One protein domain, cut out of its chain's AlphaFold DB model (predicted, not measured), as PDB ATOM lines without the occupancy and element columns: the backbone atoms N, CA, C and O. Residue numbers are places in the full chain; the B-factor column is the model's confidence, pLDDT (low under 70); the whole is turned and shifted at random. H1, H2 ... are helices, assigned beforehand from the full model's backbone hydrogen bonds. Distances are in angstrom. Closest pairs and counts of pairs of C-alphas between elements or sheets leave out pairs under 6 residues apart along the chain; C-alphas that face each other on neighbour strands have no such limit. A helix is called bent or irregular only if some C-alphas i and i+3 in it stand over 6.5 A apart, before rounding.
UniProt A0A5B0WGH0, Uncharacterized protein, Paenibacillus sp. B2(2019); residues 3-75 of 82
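This is residues 3 to 75 of the 82 residues of an uncharacterized protein of Paenibacillus sp. B2(2019) (UniProt A0A5B0WGH0). Picture a long, narrow helical hairpin: the helix H1 runs nearly the whole length of a rod, and the shorter helix H2 packs on the part of H1 near its first residues. Between them the chain turns round at the far end of H1 and comes back as a long stretch with no named element, residues 42 to 60. You have 73 printed residues with two named helices, H1 and then H2, no named strand, and the class is all helix. The whole is extended, with a radius of gyration of the C-alphas of 17.7 A, and the C-alphas span 60 by 14 by 12 A.

Start with H1, residues 4 to 41, and go on to H2, residues 61 to 75; the two form a helical hairpin. They touch, with 40 pairs of C-alphas within 8 A, and H1 does so with residues 6 to 21 alone. Look at Gly 10 and Gly 69 for the closest C-alphas of the two helices, 3.9 A apart. The helices run opposite ways at a shallow tilt of 27 degrees. In both H1 and H2 you will find every backbone O i to N i+4 pair within hydrogen-bond range.

Find C-alpha 4 at (27.587, 117.903, 121.296); from there H1 runs 55.4 A to C-alpha 41 at (34.631, 96.600, 70.681). H2 begins at Phe 61 and runs 20.6 A to C-alpha 75 at (30.692, 108.750, 123.011). Neither helix is bent or irregular.

The two C-alphas farthest apart are those of Asn 3 and Asn 43, at 60.0 A, while the C-alphas of Asn 3 and Tyr 75, the first and last printed, are 7.7 A apart. The link from H1 to H2 is long, with 19 residues, and the printed part has no cut. In the B-factor column the mean pLDDT of the printed part is 94.5, and residue 3 is the one printed residue under 70.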
ATOM      1  N   ASN A   3      29.180 117.341 125.332       69.06
ATOM      2  CA  ASN A   3      29.305 116.253 124.358       69.06
ATOM      3  C   ASN A   3      28.773 116.461 122.919       69.06
ATOM      4  O   ASN A   3      29.102 115.680 122.025       69.06
ATOM      5  N   ASP A   4      28.053 117.552 122.648       84.06
ATOM      6  CA  ASP A   4      27.587 117.903 121.296       84.06
ATOM      7  C   ASP A   4      28.725 118.087 120.287       84.06
ATOM      8  O   ASP A   4      28.556 117.786 119.105       84.06
ATOM      9  N   PHE A   5      29.887 118.560 120.747       89.19
ATOM     10  CA  PHE A   5      31.077 118.690 119.913       89.19
ATOM     11  C   PHE A   5      31.539 117.328 119.378       89.19
ATOM     12  O   PHE A   5      31.679 117.171 118.170       89.19
ATOM     13  N   TYR A   6      31.684 116.325 120.251       91.12
ATOM     14  CA  TYR A   6      32.089 114.972 119.856       91.12
ATOM     15  C   TYR A   6      31.060 114.308 118.943       91.12
ATOM     16  O   TYR A   6      31.432 113.667 117.965       91.12
ATOM     17  N   ARG A   7      29.766 114.547 119.188       91.31
ATOM     18  CA  ARG A   7      28.694 114.065 118.312       91.31
ATOM     19  C   ARG A   7      28.773 114.682 116.913       91.31
ATOM     20  O   ARG A   7      28.709 113.958 115.926       91.31
ATOM     21  N   LYS A   8      28.936 116.006 116.809       94.38
ATOM     22  CA  LYS A   8      29.084 116.697 115.514       94.38
ATOM     23  C   LYS A   8      30.359 116.266 114.787       94.38
ATOM     24  O   LYS A   8      30.308 115.991 113.592       94.38
ATOM     25  N   LEU A   9      31.474 116.154 115.508       95.31
ATOM     26  CA  LEU A   9      32.755 115.727 114.952       95.31
ATOM     27  C   LEU A   9      32.691 114.276 114.455       95.31
ATOM     28  O   LEU A   9      33.053 114.000 113.315       95.31
ATOM     29  N   GLY A  10      32.133 113.367 115.258       95.94
ATOM     30  CA  GLY A  10      31.916 111.974 114.872       95.94
ATOM     31  C   GLY A  10      31.019 111.835 113.644       95.94
ATOM     32  O   GLY A  10      31.374 111.131 112.702       95.94
ATOM     33  N   ALA A  11      29.911 112.583 113.594       96.56
ATOM     34  CA  ALA A  11      29.048 112.629 112.415       96.56
ATOM     35  C   ALA A  11      29.799 113.133 111.173       96.56
ATOM     36  O   ALA A  11      29.656 112.556 110.099       96.56
ATOM     37  N   SER A  12      30.635 114.167 111.314       97.69
ATOM     38  CA  SER A  12      31.417 114.699 110.194       97.69
ATOM     39  C   SER A  12      32.414 113.677 109.636       97.69
ATOM     40  O   SER A  12      32.547 113.563 108.417       97.69
ATOM     41  N   PHE A  13      33.051 112.874 110.496       97.75
ATOM     42  CA  PHE A  13      33.950 111.798 110.072       97.75
ATOM     43  C   PHE A  13      33.194 110.668 109.373       97.75
ATOM     44  O   PHE A  13      33.635 110.218 108.320       97.75
ATOM     45  N   LEU A  14      32.033 110.262 109.898       98.12
ATOM     46  CA  LEU A  14      31.187 109.246 109.263       98.12
ATOM     47  C   LEU A  14      30.700 109.690 107.878       98.12
ATOM     48  O   LEU A  14      30.777 108.919 106.923       98.12
ATOM     49  N   ILE A  15      30.238 110.938 107.756       98.31
ATOM     50  CA  ILE A  15      29.808 111.510 106.473       98.31
ATOM     51  C   ILE A  15      30.988 111.560 105.503       98.31
ATOM     52  O   ILE A  15      30.851 111.124 104.365       98.31
ATOM     53  N   SER A  16      32.153 112.032 105.953       98.19
ATOM     54  CA  SER A  16      33.350 112.108 105.109       98.19
ATOM     55  C   SER A  16      33.787 110.724 104.623       98.19
ATOM     56  O   SER A  16      34.030 110.557 103.433       98.19
ATOM     57  N   ALA A  17      33.808 109.716 105.503       98.12
ATOM     58  CA  ALA A  17      34.104 108.331 105.133       98.12
ATOM     59  C   ALA A  17      33.127 107.804 104.070       98.12
ATOM     60  O   ALA A  17      33.550 107.214 103.078       98.12
ATOM     61  N   GLY A  18      31.827 108.060 104.256       97.81
ATOM     62  CA  GLY A  18      30.789 107.670 103.305       97.81
ATOM     63  C   GLY A  18      30.936 108.356 101.948       97.81
ATOM     64  O   GLY A  18      30.814 107.696 100.921       97.81
ATOM     65  N   VAL A  19      31.237 109.658 101.928       98.38
ATOM     66  CA  VAL A  19      31.447 110.427 100.691       98.38
ATOM     67  C   VAL A  19      32.685 109.941  99.943       98.38
ATOM     68  O   VAL A  19      32.598 109.704  98.742       98.38
ATOM     69  N   ILE A  20      33.811 109.745 100.639       97.88
ATOM     70  CA  ILE A  20      35.048 109.228 100.034       97.88
ATOM     71  C   ILE A  20      34.780 107.857  99.409       97.88
ATOM     72  O   ILE A  20      34.985 107.686  98.209       97.88
ATOM     73  N   TYR A  21      34.215 106.923 100.182       98.00
ATOM     74  CA  TYR A  21      33.893 105.586  99.689       98.00
ATOM     75  C   TYR A  21      32.927 105.619  98.497       98.00
ATOM     76  O   TYR A  21      33.114 104.888  97.529       98.00
ATOM     77  N   ALA A  22      31.901 106.475  98.538       97.94
ATOM     78  CA  ALA A  22      30.940 106.594  97.448       97.94
ATOM     79  C   ALA A  22      31.597 107.099  96.157       97.94
ATOM     80  O   ALA A  22      31.347 106.532  95.095       97.94
ATOM     81  N   ILE A  23      32.451 108.124  96.240       98.00
ATOM     82  CA  ILE A  23      33.171 108.665  95.080       98.00
ATOM     83  C   ILE A  23      34.084 107.598  94.475       98.00
ATOM     84  O   ILE A  23      34.040 107.374  93.267       98.00
ATOM     85  N   GLU A  24      34.866 106.900  95.298       96.94
ATOM     86  CA  GLU A  24      35.765 105.843  94.829       96.94
ATOM     87  C   GLU A  24      34.997 104.669  94.217       96.94
ATOM     88  O   GLU A  24      35.325 104.194  93.128       96.94
ATOM     89  N   ARG A  25      33.909 104.239  94.868       96.50
ATOM     90  CA  ARG A  25      33.058 103.159  94.368       96.50
ATOM     91  C   ARG A  25      32.439 103.528  93.023       96.50
ATOM     92  O   ARG A  25      32.516 102.728  92.096       96.50
ATOM     93  N   VAL A  26      31.871 104.726  92.892       97.81
ATOM     94  CA  VAL A  26      31.306 105.205  91.622       97.81
ATOM     95  C   VAL A  26      32.393 105.314  90.553       97.81
ATOM     96  O   VAL A  26      32.200 104.802  89.453       97.81
ATOM     97  N   GLY A  27      33.553 105.889  90.874       97.12
ATOM     98  CA  GLY A  27      34.682 105.996  89.948       97.12
ATOM     99  C   GLY A  27      35.150 104.635  89.424       97.12
ATOM    100  O   GLY A  27      35.296 104.460  88.216       97.12
ATOM    101  N   SER A  28      35.297 103.641  90.306       97.06
ATOM    102  CA  SER A  28      35.692 102.282  89.908       97.06
ATOM    103  C   SER A  28      34.643 101.578  89.037       97.06
ATOM    104  O   SER A  28      34.995 100.857  88.105       97.06
ATOM    105  N   LEU A  29      33.349 101.825  89.274       96.88
ATOM    106  CA  LEU A  29      32.269 101.293  88.439       96.88
ATOM    107  C   LEU A  29      32.248 101.937  87.050       96.88
ATOM    108  O   LEU A  29      32.058 101.233  86.060       96.88
ATOM    109  N   ILE A  30      32.475 103.252  86.967       97.56
ATOM    110  CA  ILE A  30      32.594 103.966  85.689       97.56
ATOM    111  C   ILE A  30      33.796 103.426  84.905       97.56
ATOM    112  O   ILE A  30      33.646 103.051  83.744       97.56
ATOM    113  N   ALA A  31      34.965 103.308  85.544       96.06
ATOM    114  CA  ALA A  31      36.167 102.756  84.919       96.06
ATOM    115  C   ALA A  31      35.934 101.334  84.385       96.06
ATOM    116  O   ALA A  31      36.243 101.049  83.228       96.06
ATOM    117  N   ARG A  32      35.300 100.470  85.186       95.50
ATOM    118  CA  ARG A  32      34.952  99.107  84.770       95.50
ATOM    119  C   ARG A  32      33.967  99.074  83.610       95.50
ATOM    120  O   ARG A  32      34.099  98.243  82.719       95.50
ATOM    121  N   SER A  33      32.991  99.978  83.594       95.06
ATOM    122  CA  SER A  33      32.053 100.095  82.476       95.06
ATOM    123  C   SER A  33      32.767 100.446  81.170       95.06
ATOM    124  O   SER A  33      32.440  99.874  80.133       95.06
ATOM    125  N   HIS A  34      33.737 101.364  81.211       95.94
ATOM    126  CA  HIS A  34      34.533 101.716  80.033       95.94
ATOM    127  C   HIS A  34      35.412 100.559  79.563       95.94
ATOM    128  O   HIS A  34      35.483 100.305  78.363       95.94
ATOM    129  N   GLU A  35      36.035  99.828  80.487       95.12
ATOM    130  CA  GLU A  35      36.828  98.647  80.145       95.12
ATOM    131  C   GLU A  35      35.970  97.569  79.470       95.12
ATOM    132  O   GLU A  35      36.341  97.057  78.419       95.12
ATOM    133  N   ILE A  36      34.789  97.268  80.020       94.06
ATOM    134  CA  ILE A  36      33.861  96.294  79.426       94.06
ATOM    135  C   ILE A  36      33.456  96.712  78.007       94.06
ATOM    136  O   ILE A  36      33.426  95.871  77.109       94.06
ATOM    137  N   ALA A  37      33.165  97.998  77.788       94.88
ATOM    138  CA  ALA A  37      32.835  98.508  76.460       94.88
ATOM    139  C   ALA A  37      34.006  98.336  75.475       94.88
ATOM    140  O   ALA A  37      33.804  97.841  74.369       94.88
ATOM    141  N   ALA A  38      35.233  98.651  75.899       93.94
ATOM    142  CA  ALA A  38      36.429  98.474  75.079       93.94
ATOM    143  C   ALA A  38      36.699  96.994  74.740       93.94
ATOM    144  O   ALA A  38      37.025  96.671  73.597       93.94
ATOM    145  N   LEU A  39      36.514  96.076  75.697       94.44
ATOM    146  CA  LEU A  39      36.644  94.631  75.462       94.44
ATOM    147  C   LEU A  39      35.611  94.121  74.450       94.44
ATOM    148  O   LEU A  39      35.931  93.270  73.615       94.44
ATOM    149  N   TYR A  40      34.388  94.653  74.498       93.56
ATOM    150  CA  TYR A  40      33.342  94.330  73.534       93.56
ATOM    151  C   TYR A  40      33.706  94.806  72.120       93.56
ATOM    152  O   TYR A  40      33.628  94.022  71.176       93.56
ATOM    153  N   GLU A  41      34.175  96.050  71.970       94.25
ATOM    154  CA  GLU A  41      34.631  96.600  70.681       94.25
ATOM    155  C   GLU A  41      35.818  95.820  70.094       94.25
ATOM    156  O   GLU A  41      35.903  95.616  68.882       94.25
ATOM    157  N   ALA A  42      36.704  95.315  70.954       93.81
ATOM    158  CA  ALA A  42      37.835  94.481  70.563       93.81
ATOM    159  C   ALA A  42      37.461  93.015  70.245       93.81
ATOM    160  O   ALA A  42      38.346  92.219  69.934       93.81
ATOM    161  N   ASN A  43      36.176  92.629  70.313       93.38
ATOM    162  CA  ASN A  43      35.695  91.241  70.197       93.38
ATOM    163  C   ASN A  43      36.337  90.269  71.212       93.38
ATOM    164  O   ASN A  43      36.438  89.062  70.973       93.38
ATOM    165  N   MET A  44      36.763  90.773  72.374       92.50
ATOM    166  CA  MET A  44      37.419  89.996  73.429       92.50
ATOM    167  C   MET A  44      36.403  89.457  74.448       92.50
ATOM    168  O   MET A  44      36.501  89.712  75.643       92.50
ATOM    169  N   PHE A  45      35.427  88.669  73.992       84.94
ATOM    170  CA  PHE A  45      34.296  88.216  74.826       84.94
ATOM    171  C   PHE A  45      34.672  87.303  76.004       84.94
ATOM    172  O   PHE A  45      33.918  87.201  76.966       84.94
ATOM    173  N   ASN A  46      35.824  86.631  75.926       88.38
ATOM    174  CA  ASN A  46      36.320  85.759  76.993       88.38
ATOM    175  C   ASN A  46      37.237  86.490  77.987       88.38
ATOM    176  O   ASN A  46      37.639  85.898  78.988       88.38
ATOM    177  N   ALA A  47      37.611  87.742  77.703       87.69
ATOM    178  CA  ALA A  47      38.442  88.528  78.599       87.69
ATOM    179  C   ALA A  47      37.591  89.071  79.750       87.69
ATOM    180  O   ALA A  47      36.474  89.553  79.553       87.69
ATOM    181  N   LEU A  48      38.128  88.981  80.962       89.00
ATOM    182  CA  LEU A  48      37.511  89.576  82.137       89.00
ATOM    183  C   LEU A  48      38.081  90.982  82.334       89.00
ATOM    184  O   LEU A  48      39.284  91.158  82.159       89.00
ATOM    185  N   PRO A  49      37.249  91.961  82.723       88.25
ATOM    186  CA  PRO A  49      37.748  93.272  83.105       88.25
ATOM    187  C   PRO A  49      38.698  93.140  84.302       88.25
ATOM    188  O   PRO A  49      38.341  92.528  85.315       88.25
ATOM    189  N   GLU A  50      39.890  93.710  84.170       92.00
ATOM    190  CA  GLU A  50      40.941  93.753  85.185       92.00
ATOM    191  C   GLU A  50      40.731  94.901  86.180       92.00
ATOM    192  O   GLU A  50      41.330  94.911  87.258       92.00
ATOM    193  N   THR A  51      39.868  95.869  85.853       92.25
ATOM    194  CA  THR A  51      39.554  96.989  86.743       92.25
ATOM    195  C   THR A  51      39.046  96.508  88.099       92.25
ATOM    196  O   THR A  51      37.994  95.875  88.249       92.25
ATOM    197  N   HIS A  52      39.802  96.876  89.128       91.69
ATOM    198  CA  HIS A  52      39.438  96.616  90.506       91.69
ATOM    199  C   HIS A  52      38.243  97.483  90.914       91.69
ATOM    200  O   HIS A  52      38.284  98.707  90.783       91.69
ATOM    201  N   ILE A  53      37.188  96.864  91.453       93.75
ATOM    202  CA  ILE A  53      36.101  97.620  92.077       93.75
ATOM    203  C   ILE A  53      36.496  97.951  93.510       93.75
ATOM    204  O   ILE A  53      36.629  97.052  94.339       93.75
ATOM    205  N   THR A  54      36.557  99.246  93.809       95.06
ATOM    206  CA  THR A  54      36.951  99.740  95.125       95.06
ATOM    207  C   THR A  54      36.039  99.212  96.233       95.06
ATOM    208  O   THR A  54      34.819  99.382  96.192       95.06
ATOM    209  N   SER A  55      36.627  98.569  97.231       95.06
ATOM    210  CA  SER A  55      36.023  98.053  98.454       95.06
ATOM    211  C   SER A  55      36.296  98.981  99.643       95.06
ATOM    212  O   SER A  55      37.104  99.901  99.580       95.06
ATOM    213  N   PHE A  56      35.613  98.735 100.761       94.06
ATOM    214  CA  PHE A  56      35.673  99.578 101.961       94.06
ATOM    215  C   PHE A  56      37.080  99.686 102.578       94.06
ATOM    216  O   PHE A  56      37.396 100.690 103.206       94.06
ATOM    217  N   PHE A  57      37.917  98.658 102.415       96.50
ATOM    218  CA  PHE A  57      39.257  98.590 103.010       96.50
ATOM    219  C   PHE A  57      40.387  99.008 102.064       96.50
ATOM    220  O   PHE A  57      41.540  99.029 102.489       96.50
ATOM    221  N   ASP A  58      40.082  99.353 100.812       95.12
ATOM    222  CA  ASP A  58      41.117  99.701  99.832       95.12
ATOM    223  C   ASP A  58      41.715 101.081 100.095       95.12
ATOM    224  O   ASP A  58      42.898 101.314  99.855       95.12
ATOM    225  N   ASN A  59      40.900 102.000 100.613       95.69
ATOM    226  CA  ASN A  59      41.351 103.308 101.048       95.69
ATOM    227  C   ASN A  59      41.409 103.338 102.571       95.69
ATOM    228  O   ASN A  59      40.373 103.321 103.225       95.69
ATOM    229  N   ILE A  60      42.614 103.460 103.134       96.94
ATOM    230  CA  ILE A  60      42.852 103.470 104.583       96.94
ATOM    231  C   ILE A  60      42.099 104.586 105.332       96.94
ATOM    232  O   ILE A  60      41.765 104.424 106.507       96.94
ATOM    233  N   PHE A  61      41.771 105.702 104.672       96.62
ATOM    234  CA  PHE A  61      41.016 106.794 105.282       96.62
ATOM    235  C   PHE A  61      39.560 106.412 105.550       96.62
ATOM    236  O   PHE A  61      39.014 106.832 106.567       96.62
ATOM    237  N   VAL A  62      38.940 105.590 104.701       97.62
ATOM    238  CA  VAL A  62      37.540 105.161 104.856       97.62
ATOM    239  C   VAL A  62      37.309 104.392 106.171       97.62
ATOM    240  O   VAL A  62      36.500 104.861 106.977       97.62
ATOM    241  N   PRO A  63      38.013 103.279 106.478       97.69
ATOM    242  CA  PRO A  63      37.818 102.543 107.719       97.69
ATOM    243  C   PRO A  63      38.291 103.339 108.938       97.69
ATOM    244  O   PRO A  63      37.644 103.262 109.979       97.69
ATOM    245  N   ILE A  64      39.360 104.143 108.831       98.06
ATOM    246  CA  ILE A  64      39.839 104.970 109.950       98.06
ATOM    247  C   ILE A  64      38.808 106.039 110.320       98.06
ATOM    248  O   ILE A  64      38.434 106.152 111.489       98.06
ATOM    249  N   LEU A  65      38.323 106.811 109.344       97.88
ATOM    250  CA  LEU A  65      37.320 107.850 109.577       97.88
ATOM    251  C   LEU A  65      35.995 107.244 110.037       97.88
ATOM    252  O   LEU A  65      35.368 107.783 110.947       97.88
ATOM    253  N   ALA A  66      35.591 106.105 109.473       97.81
ATOM    254  CA  ALA A  66      34.396 105.401 109.914       97.81
ATOM    255  C   ALA A  66      34.517 104.937 111.374       97.81
ATOM    256  O   ALA A  66      33.613 105.171 112.178       97.81
ATOM    257  N   PHE A  67      35.645 104.326 111.743       97.81
ATOM    258  CA  PHE A  67      35.884 103.815 113.090       97.81
ATOM    259  C   PHE A  67      35.973 104.940 114.127       97.81
ATOM    260  O   PHE A  67      35.240 104.933 115.119       97.81
ATOM    261  N   LEU A  68      36.815 105.948 113.880       97.19
ATOM    262  CA  LEU A  68      36.940 107.111 114.763       97.19
ATOM    263  C   LEU A  68      35.628 107.892 114.840       97.19
ATOM    264  O   LEU A  68      35.210 108.294 115.925       97.19
ATOM    265  N   GLY A  69      34.957 108.070 113.702       96.62
ATOM    266  CA  GLY A  69      33.659 108.719 113.622       96.62
ATOM    267  C   GLY A  69      32.615 108.008 114.473       96.62
ATOM    268  O   GLY A  69      31.926 108.658 115.256       96.62
ATOM    269  N   MET A  70      32.550 106.677 114.398       96.75
ATOM    270  CA  MET A  70      31.634 105.865 115.197       96.75
ATOM    271  C   MET A  70      31.917 105.991 116.694       96.75
ATOM    272  O   MET A  70      30.986 106.230 117.464       96.75
ATOM    273  N   ILE A  71      33.186 105.899 117.111       95.31
ATOM    274  CA  ILE A  71      33.584 106.087 118.512       95.31
ATOM    275  C   ILE A  71      33.127 107.463 118.997       95.31
ATOM    276  O   ILE A  71      32.349 107.553 119.944       95.31
ATOM    277  N   LEU A  72      33.549 108.538 118.330       93.38
ATOM    278  CA  LEU A  72      33.234 109.909 118.744       93.38
ATOM    279  C   LEU A  72      31.727 110.179 118.754       93.38
ATOM    280  O   LEU A  72      31.219 110.831 119.667       93.38
ATOM    281  N   PHE A  73      31.003 109.641 117.772       92.75
ATOM    282  CA  PHE A  73      29.560 109.802 117.672       92.75
ATOM    283  C   PHE A  73      28.838 109.129 118.840       92.75
ATOM    284  O   PHE A  73      28.026 109.779 119.496       92.75
ATOM    285  N   VAL A  74      29.170 107.870 119.147       90.81
ATOM    286  CA  VAL A  74      28.579 107.114 120.264       90.81
ATOM    287  C   VAL A  74      28.954 107.737 121.606       90.81
ATOM    288  O   VAL A  74      28.078 107.959 122.443       90.81
ATOM    289  N   TYR A  75      30.233 108.076 121.798       88.00
ATOM    290  CA  TYR A  75      30.692 108.750 123.011       88.00
ATOM    291  C   TYR A  75      30.022 110.099 123.203       88.00
ATOM    292  O   TYR A  75      29.817 110.468 124.348       88.00
TER     293      TYR A  75